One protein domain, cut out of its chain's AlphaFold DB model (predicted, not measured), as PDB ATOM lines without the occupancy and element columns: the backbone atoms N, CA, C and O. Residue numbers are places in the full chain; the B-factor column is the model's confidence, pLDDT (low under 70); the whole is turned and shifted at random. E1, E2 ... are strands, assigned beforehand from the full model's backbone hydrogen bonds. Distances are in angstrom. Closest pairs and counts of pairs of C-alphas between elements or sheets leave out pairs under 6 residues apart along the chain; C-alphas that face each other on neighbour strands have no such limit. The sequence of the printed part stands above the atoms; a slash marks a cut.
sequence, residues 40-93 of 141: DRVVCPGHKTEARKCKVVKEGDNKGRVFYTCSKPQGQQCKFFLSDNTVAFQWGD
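AT A GLANCE: This is residues 40 to 93 of the 141 residues of a protein of Portunus trituberculatus (UniProt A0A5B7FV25). Little of this domain is regular structure: a small three-stranded antiparallel sheet, with long loops running out from its ends. The order E1, E2, E3 holds both along the chain and across the sheet, a meander, each strand the antiparallel neighbour of the one before. The named strands hold 11 of the 54 printed residues, and there is no named helix: the class is all strand. It is compact, radius of gyration of the C-alphas 11.5 A, spanning 29 by 23 by 21 A.

HOW THE PARTS SIT: Start at E1, residues 52 to 55, an edge strand; it forms a hairpin with inner strand E2, residues 66 to 69, at 146 degrees, where you find N 52 and O 69 2.7 A apart. E2 forms a hairpin with edge strand E3, residues 89 to 91, at 159 degrees, with N 68 and O 90 2.8 A apart.

IN THESE COORDINATES: Find C-alpha 52 at (115.218, 10.522, 29.270); E1 runs 10.0 A from there. E2 runs 10.2 A and E3 6.5 A, to C-alpha 91 at (104.186, 9.262, 32.798).

THE WHOLE: The C-alphas of Lys 48 and Gly 60 are farthest apart, 31.5 A. The printed part has no cut; E2 to E3 is a long link of 19 residues. Look for pLDDT under 70 at residue 40 and residues 79 to 89.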
ATOM      1  N   ASP A  40     106.710  16.962  24.547       64.62
ATOM      2  CA  ASP A  40     107.817  15.998  24.447       64.62
ATOM      3  C   ASP A  40     109.035  16.418  25.290       64.62
ATOM      4  O   ASP A  40     109.848  15.581  25.689       64.62
ATOM      5  N   ARG A  41     109.143  17.710  25.634       78.62
ATOM      6  CA  ARG A  41     110.330  18.280  26.277       78.62
ATOM      7  C   ARG A  41     110.204  18.319  27.799       78.62
ATOM      8  O   ARG A  41     110.101  19.370  28.426       78.62
ATOM      9  N   VAL A  42     110.268  17.148  28.427       83.62
ATOM     10  CA  VAL A  42     110.259  17.042  29.896       83.62
ATOM     11  C   VAL A  42     111.643  17.360  30.465       83.62
ATOM     12  O   VAL A  42     112.634  16.725  30.108       83.62
ATOM     13  N   VAL A  43     111.733  18.319  31.390       86.50
ATOM     14  CA  VAL A  43     112.990  18.709  32.054       86.50
ATOM     15  C   VAL A  43     113.067  18.105  33.456       86.50
ATOM     16  O   VAL A  43     112.122  18.170  34.238       86.50
ATOM     17  N   CYS A  44     114.216  17.524  33.803       85.00
ATOM     18  CA  CYS A  44     114.480  17.004  35.141       85.00
ATOM     19  C   CYS A  44     114.548  18.162  36.157       85.00
ATOM     20  O   CYS A  44     115.449  18.996  36.039       85.00
ATOM     21  N   PRO A  45     113.699  18.198  37.198       79.12
ATOM     22  CA  PRO A  45     113.667  19.317  38.144       79.12
ATOM     23  C   PRO A  45     114.953  19.432  38.974       79.12
ATOM     24  O   PRO A  45     115.397  20.534  39.282       79.12
ATOM     25  N   GLY A  46     115.599  18.302  39.291       81.88
ATOM     26  CA  GLY A  46     116.826  18.288  40.093       81.88
ATOM     27  C   GLY A  46     118.073  18.781  39.351       81.88
ATOM     28  O   GLY A  46     118.958  19.361  39.967       81.88
ATOM     29  N   HIS A  47     118.153  18.568  38.033       85.44
ATOM     30  CA  HIS A  47     119.362  18.867  37.248       85.44
ATOM     31  C   HIS A  47     119.155  19.908  36.153       85.44
ATOM     32  O   HIS A  47     120.131  20.328  35.538       85.44
ATOM     33  N   LYS A  48     117.905  20.306  35.890       86.31
ATOM     34  CA  LYS A  48     117.523  21.243  34.822       86.31
ATOM     35  C   LYS A  48     117.996  20.799  33.429       86.31
ATOM     36  O   LYS A  48     118.152  21.611  32.527       86.31
ATOM     37  N   THR A  49     118.224  19.498  33.261       86.62
ATOM     38  CA  THR A  49     118.571  18.860  31.988       86.62
ATOM     39  C   THR A  49     117.368  18.112  31.442       86.62
ATOM     40  O   THR A  49     116.533  17.645  32.219       86.62
ATOM     41  N   GLU A  50     117.315  17.922  30.129       88.56
ATOM     42  CA  GLU A  50     116.281  17.112  29.485       88.56
ATOM     43  C   GLU A  50     116.203  15.706  30.094       88.56
ATOM     44  O   GLU A  50     117.225  15.078  30.402       88.56
ATOM     45  N   ALA A  51     114.980  15.247  30.336       87.81
ATOM     46  CA  ALA A  51     114.683  13.937  30.880       87.81
ATOM     47  C   ALA A  51     114.751  12.873  29.781       87.81
ATOM     48  O   ALA A  51     114.398  13.089  28.627       87.81
ATOM     49  N   ARG A  52     115.173  11.673  30.156       89.38
ATOM     50  CA  ARG A  52     115.218  10.522  29.270       89.38
ATOM     51  C   ARG A  52     113.811   9.969  29.098       89.38
ATOM     52  O   ARG A  52     113.215   9.516  30.074       89.38
ATOM     53  N   LYS A  53     113.324   9.927  27.859       89.06
ATOM     54  CA  LYS A  53     112.104   9.210  27.476       89.06
ATOM     55  C   LYS A  53     112.367   7.704  27.439       89.06
ATOM     56  O   LYS A  53     113.248   7.223  26.732       89.06
ATOM     57  N   CYS A  54     111.587   6.953  28.198       89.44
ATOM     58  CA  CYS A  54     111.671   5.507  28.334       89.44
ATOM     59  C   CYS A  54     110.325   4.870  27.987       89.44
ATOM     60  O   CYS A  54     109.268   5.481  28.132       89.44
ATOM     61  N   LYS A  55     110.356   3.606  27.566       90.00
ATOM     62  CA  LYS A  55     109.161   2.789  27.345       90.00
ATOM     63  C   LYS A  55     109.201   1.593  28.282       90.00
ATOM     64  O   LYS A  55     110.237   0.942  28.407       90.00
ATOM     65  N   VAL A  56     108.089   1.296  28.942       89.81
ATOM     66  CA  VAL A  56     107.984   0.108  29.791       89.81
ATOM     67  C   VAL A  56     108.089  -1.128  28.901       89.81
ATOM     68  O   VAL A  56     107.184  -1.433  28.130       89.81
ATOM     69  N   VAL A  57     109.207  -1.839  28.998       90.12
ATOM     70  CA  VAL A  57     109.426  -3.104  28.279       90.12
ATOM     71  C   VAL A  57     108.971  -4.318  29.085       90.12
ATOM     72  O   VAL A  57     108.683  -5.363  28.512       90.12
ATOM     73  N   LYS A  58     108.886  -4.171  30.411       89.25
ATOM     74  CA  LYS A  58     108.451  -5.228  31.324       89.25
ATOM     75  C   LYS A  58     106.998  -5.612  31.038       89.25
ATOM     76  O   LYS A  58     106.157  -4.736  30.848       89.25
ATOM     77  N   GLU A  59     106.715  -6.913  31.060       84.56
ATOM     78  CA  GLU A  59     105.350  -7.433  30.965       84.56
ATOM     79  C   GLU A  59     104.457  -6.925  32.102       84.56
ATOM     80  O   GLU A  59     104.895  -6.769  33.246       84.56
ATOM     81  N   GLY A  60     103.190  -6.683  31.774       82.31
ATOM     82  CA  GLY A  60     102.161  -6.193  32.691       82.31
ATOM     83  C   GLY A  60     101.335  -5.058  32.089       82.31
ATOM     84  O   GLY A  60     101.552  -4.646  30.950       82.31
ATOM     85  N   ASP A  61     100.407  -4.525  32.881       78.38
ATOM     86  CA  ASP A  61      99.412  -3.517  32.469       78.38
ATOM     87  C   ASP A  61     100.028  -2.249  31.861       78.38
ATOM     88  O   ASP A  61      99.432  -1.592  31.011       78.38
ATOM     89  N   ASN A  62     101.253  -1.919  32.273       81.75
ATOM     90  CA  ASN A  62     101.964  -0.738  31.799       81.75
ATOM     91  C   ASN A  62     102.879  -1.010  30.595       81.75
ATOM     92  O   ASN A  62     103.524  -0.070  30.138       81.75
ATOM     93  N   LYS A  63     102.985  -2.243  30.073       84.31
ATOM     94  CA  LYS A  63     103.878  -2.544  28.941       84.31
ATOM     95  C   LYS A  63     103.560  -1.648  27.743       84.31
ATOM     96  O   LYS A  63     102.413  -1.508  27.328       84.31
ATOM     97  N   GLY A  64     104.601  -1.055  27.170       84.25
ATOM     98  CA  GLY A  64     104.514  -0.129  26.046       84.25
ATOM     99  C   GLY A  64     104.239   1.324  26.438       84.25
ATOM    100  O   GLY A  64     104.400   2.200  25.588       84.25
ATOM    101  N   ARG A  65     103.890   1.601  27.702       86.25
ATOM    102  CA  ARG A  65     103.643   2.959  28.201       86.25
ATOM    103  C   ARG A  65     104.945   3.756  28.273       86.25
ATOM    104  O   ARG A  65     105.988   3.221  28.657       86.25
ATOM    105  N   VAL A  66     104.884   5.024  27.886       88.38
ATOM    106  CA  VAL A  66     106.027   5.944  27.918       88.38
ATOM    107  C   VAL A  66     106.118   6.618  29.284       88.38
ATOM    108  O   VAL A  66     105.100   6.993  29.859       88.38
ATOM    109  N   PHE A  67     107.333   6.793  29.792       88.88
ATOM    110  CA  PHE A  67     107.628   7.567  30.996       88.88
ATOM    111  C   PHE A  67     108.949   8.321  30.833       88.88
ATOM    112  O   PHE A  67     109.816   7.898  30.074       88.88
ATOM    113  N   TYR A  68     109.122   9.416  31.558       88.19
ATOM    114  CA  TYR A  68     110.325  10.240  31.544       88.19
ATOM    115  C   TYR A  68     111.102  10.072  32.842       88.19
ATOM    116  O   TYR A  68     110.497  10.031  33.912       88.19
ATOM    117  N   THR A  69     112.432   9.997  32.760       87.06
ATOM    118  CA  THR A  69     113.299   9.895  33.935       87.06
ATOM    119  C   THR A  69     114.561  10.746  33.875       87.06
ATOM    120  O   THR A  69     114.882  11.333  32.850       87.06
ATOM    121  N   CYS A  70     115.294  10.854  34.983       89.00
ATOM    122  CA  CYS A  70     116.551  11.593  35.015       89.00
ATOM    123  C   CYS A  70     117.572  10.979  34.041       89.00
ATOM    124  O   CYS A  70     117.869   9.787  34.096       89.00
ATOM    125  N   SER A  71     118.146  11.815  33.173       90.44
ATOM    126  CA  SER A  71     119.105  11.384  32.146       90.44
ATOM    127  C   SER A  71     120.497  11.051  32.678       90.44
ATOM    128  O   SER A  71     121.300  10.471  31.943       90.44
ATOM    129  N   LYS A  72     120.803  11.401  33.935       88.75
ATOM    130  CA  LYS A  72     122.098  11.096  34.554       88.75
ATOM    131  C   LYS A  72     122.330   9.574  34.631       88.75
ATOM    132  O   LYS A  72     121.362   8.812  34.714       88.75
ATOM    133  N   PRO A  73     123.595   9.114  34.613       88.31
ATOM    134  CA  PRO A  73     123.929   7.703  34.792       88.31
ATOM    135  C   PRO A  73     123.421   7.134  36.123       88.31
ATOM    136  O   PRO A  73     123.267   7.863  37.107       88.31
ATOM    137  N   GLN A  74     123.200   5.818  36.168       81.00
ATOM    138  CA  GLN A  74     122.807   5.108  37.388       81.00
ATOM    139  C   GLN A  74     123.809   5.401  38.521       81.00
ATOM    140  O   GLN A  74     125.017   5.337  38.320       81.00
ATOM    141  N   GLY A  75     123.308   5.787  39.698       80.19
ATOM    142  CA  GLY A  75     124.129   6.246  40.831       80.19
ATOM    143  C   GLY A  75     124.328   7.767  40.918       80.19
ATOM    144  O   GLY A  75     124.522   8.272  42.018       80.19
ATOM    145  N   GLN A  76     124.188   8.497  39.805       85.94
ATOM    146  CA  GLN A  76     124.190   9.973  39.751       85.94
ATOM    147  C   GLN A  76     122.805  10.565  39.457       85.94
ATOM    148  O   GLN A  76     122.629  11.779  39.374       85.94
ATOM    149  N   GLN A  77     121.806   9.707  39.252       85.38
ATOM    150  CA  GLN A  77     120.416  10.129  39.163       85.38
ATOM    151  C   GLN A  77     119.991  10.767  40.484       85.38
ATOM    152  O   GLN A  77     120.352  10.300  41.565       85.38
ATOM    153  N   CYS A  78     119.217  11.847  40.387       82.12
ATOM    154  CA  CYS A  78     118.694  12.535  41.556       82.12
ATOM    155  C   CYS A  78     117.833  11.547  42.348       82.12
ATOM    156  O   CYS A  78     116.898  10.962  41.804       82.12
ATOM    157  N   LYS A  79     118.172  11.367  43.628       66.00
ATOM    158  CA  LYS A  79     117.445  10.508  44.572       66.00
ATOM    159  C   LYS A  79     116.378  11.256  45.373       66.00
ATOM    160  O   LYS A  79     115.781  10.674  46.271       66.00
ATOM    161  N   PHE A  80     116.167  12.540  45.103       50.41
ATOM    162  CA  PHE A  80     115.317  13.364  45.948       50.41
ATOM    163  C   PHE A  80     113.842  13.093  45.685       50.41
ATOM    164  O   PHE A  80     113.251  13.632  44.760       50.41
ATOM    165  N   PHE A  81     113.282  12.267  46.564       49.00
ATOM    166  CA  PHE A  81     111.931  12.418  47.068       49.00
ATOM    167  C   PHE A  81     111.804  13.841  47.616       49.00
ATOM    168  O   PHE A  81     112.249  14.135  48.725       49.00
ATOM    169  N   LEU A  82     111.247  14.746  46.820       41.84
ATOM    170  CA  LEU A  82     110.603  15.915  47.397       41.84
ATOM    171  C   LEU A  82     109.465  15.404  48.293       41.84
ATOM    172  O   LEU A  82     108.932  14.316  48.076       41.84
ATOM    173  N   SER A  83     109.103  16.157  49.323       43.88
ATOM    174  CA  SER A  83     107.999  15.865  50.251       43.88
ATOM    175  C   SER A  83     106.608  15.804  49.576       43.88
ATOM    176  O   SER A  83     105.596  15.725  50.263       43.88
ATOM    177  N   ASP A  84     106.577  15.801  48.238       56.62
ATOM    178  CA  ASP A  84     105.475  15.528  47.307       56.62
ATOM    179  C   ASP A  84     105.694  14.245  46.449       56.62
ATOM    180  O   ASP A  84     104.926  13.956  45.536       56.62
ATOM    181  N   ASN A  85     106.704  13.430  46.780       50.19
ATOM    182  CA  ASN A  85     107.018  12.117  46.206       50.19
ATOM    183  C   ASN A  85     107.477  12.115  44.730       50.19
ATOM    184  O   ASN A  85     107.201  11.172  43.985       50.19
ATOM    185  N   THR A  86     108.220  13.137  44.297       48.38
ATOM    186  CA  THR A  86     108.705  13.216  42.908       48.38
ATOM    187  C   THR A  86     110.083  12.570  42.727       48.38
ATOM    188  O   THR A  86     111.116  13.234  42.716       48.38
ATOM    189  N   VAL A  87     110.119  11.260  42.475       53.25
ATOM    190  CA  VAL A  87     111.142  10.734  41.553       53.25
ATOM    191  C   VAL A  87     111.029  11.513  40.236       53.25
ATOM    192  O   VAL A  87     109.922  11.881  39.850       53.25
ATOM    193  N   ALA A  88     112.129  11.758  39.513       59.84
ATOM    194  CA  ALA A  88     112.034  12.155  38.104       59.84
ATOM    195  C   ALA A  88     111.423  10.967  37.344       59.84
ATOM    196  O   ALA A  88     112.132  10.109  36.823       59.84
ATOM    197  N   PHE A  89     110.110  10.847  37.435       69.19
ATOM    198  CA  PHE A  89     109.265   9.818  36.884       69.19
ATOM    199  C   PHE A  89     107.952  10.512  36.574       69.19
ATOM    200  O   PHE A  89     107.134  10.773  37.451       69.19
ATOM    201  N   GLN A  90     107.790  10.848  35.307       79.12
ATOM    202  CA  GLN A  90     106.570  11.437  34.792       79.12
ATOM    203  C   GLN A  90     106.037  10.479  33.741       79.12
ATOM    204  O   GLN A  90     106.751  10.155  32.792       79.12
ATOM    205  N   TRP A  91     104.805   9.995  33.893       83.81
ATOM    206  CA  TRP A  91     104.186   9.262  32.798       83.81
ATOM    207  C   TRP A  91     104.028  10.194  31.598       83.81
ATOM    208  O   TRP A  91     103.617  11.345  31.746       83.81
ATOM    209  N   GLY A  92     104.364   9.700  30.411       84.69
ATOM    210  CA  GLY A  92     104.264  10.471  29.174       84.69
ATOM    211  C   GLY A  92     102.854  10.539  28.600       84.69
ATOM    212  O   GLY A  92     102.703  10.888  27.441       84.69
ATOM    213  N   ASP A  93     101.845  10.169  29.386       85.62
ATOM    214  CA  ASP A  93     100.453  10.100  28.962       85.62
ATOM    215  C   ASP A  93      99.524  11.037  29.733       85.62
ATOM    216  O   ASP A  93      98.310  10.867  29.696       85.62
TER     217      ASP A  93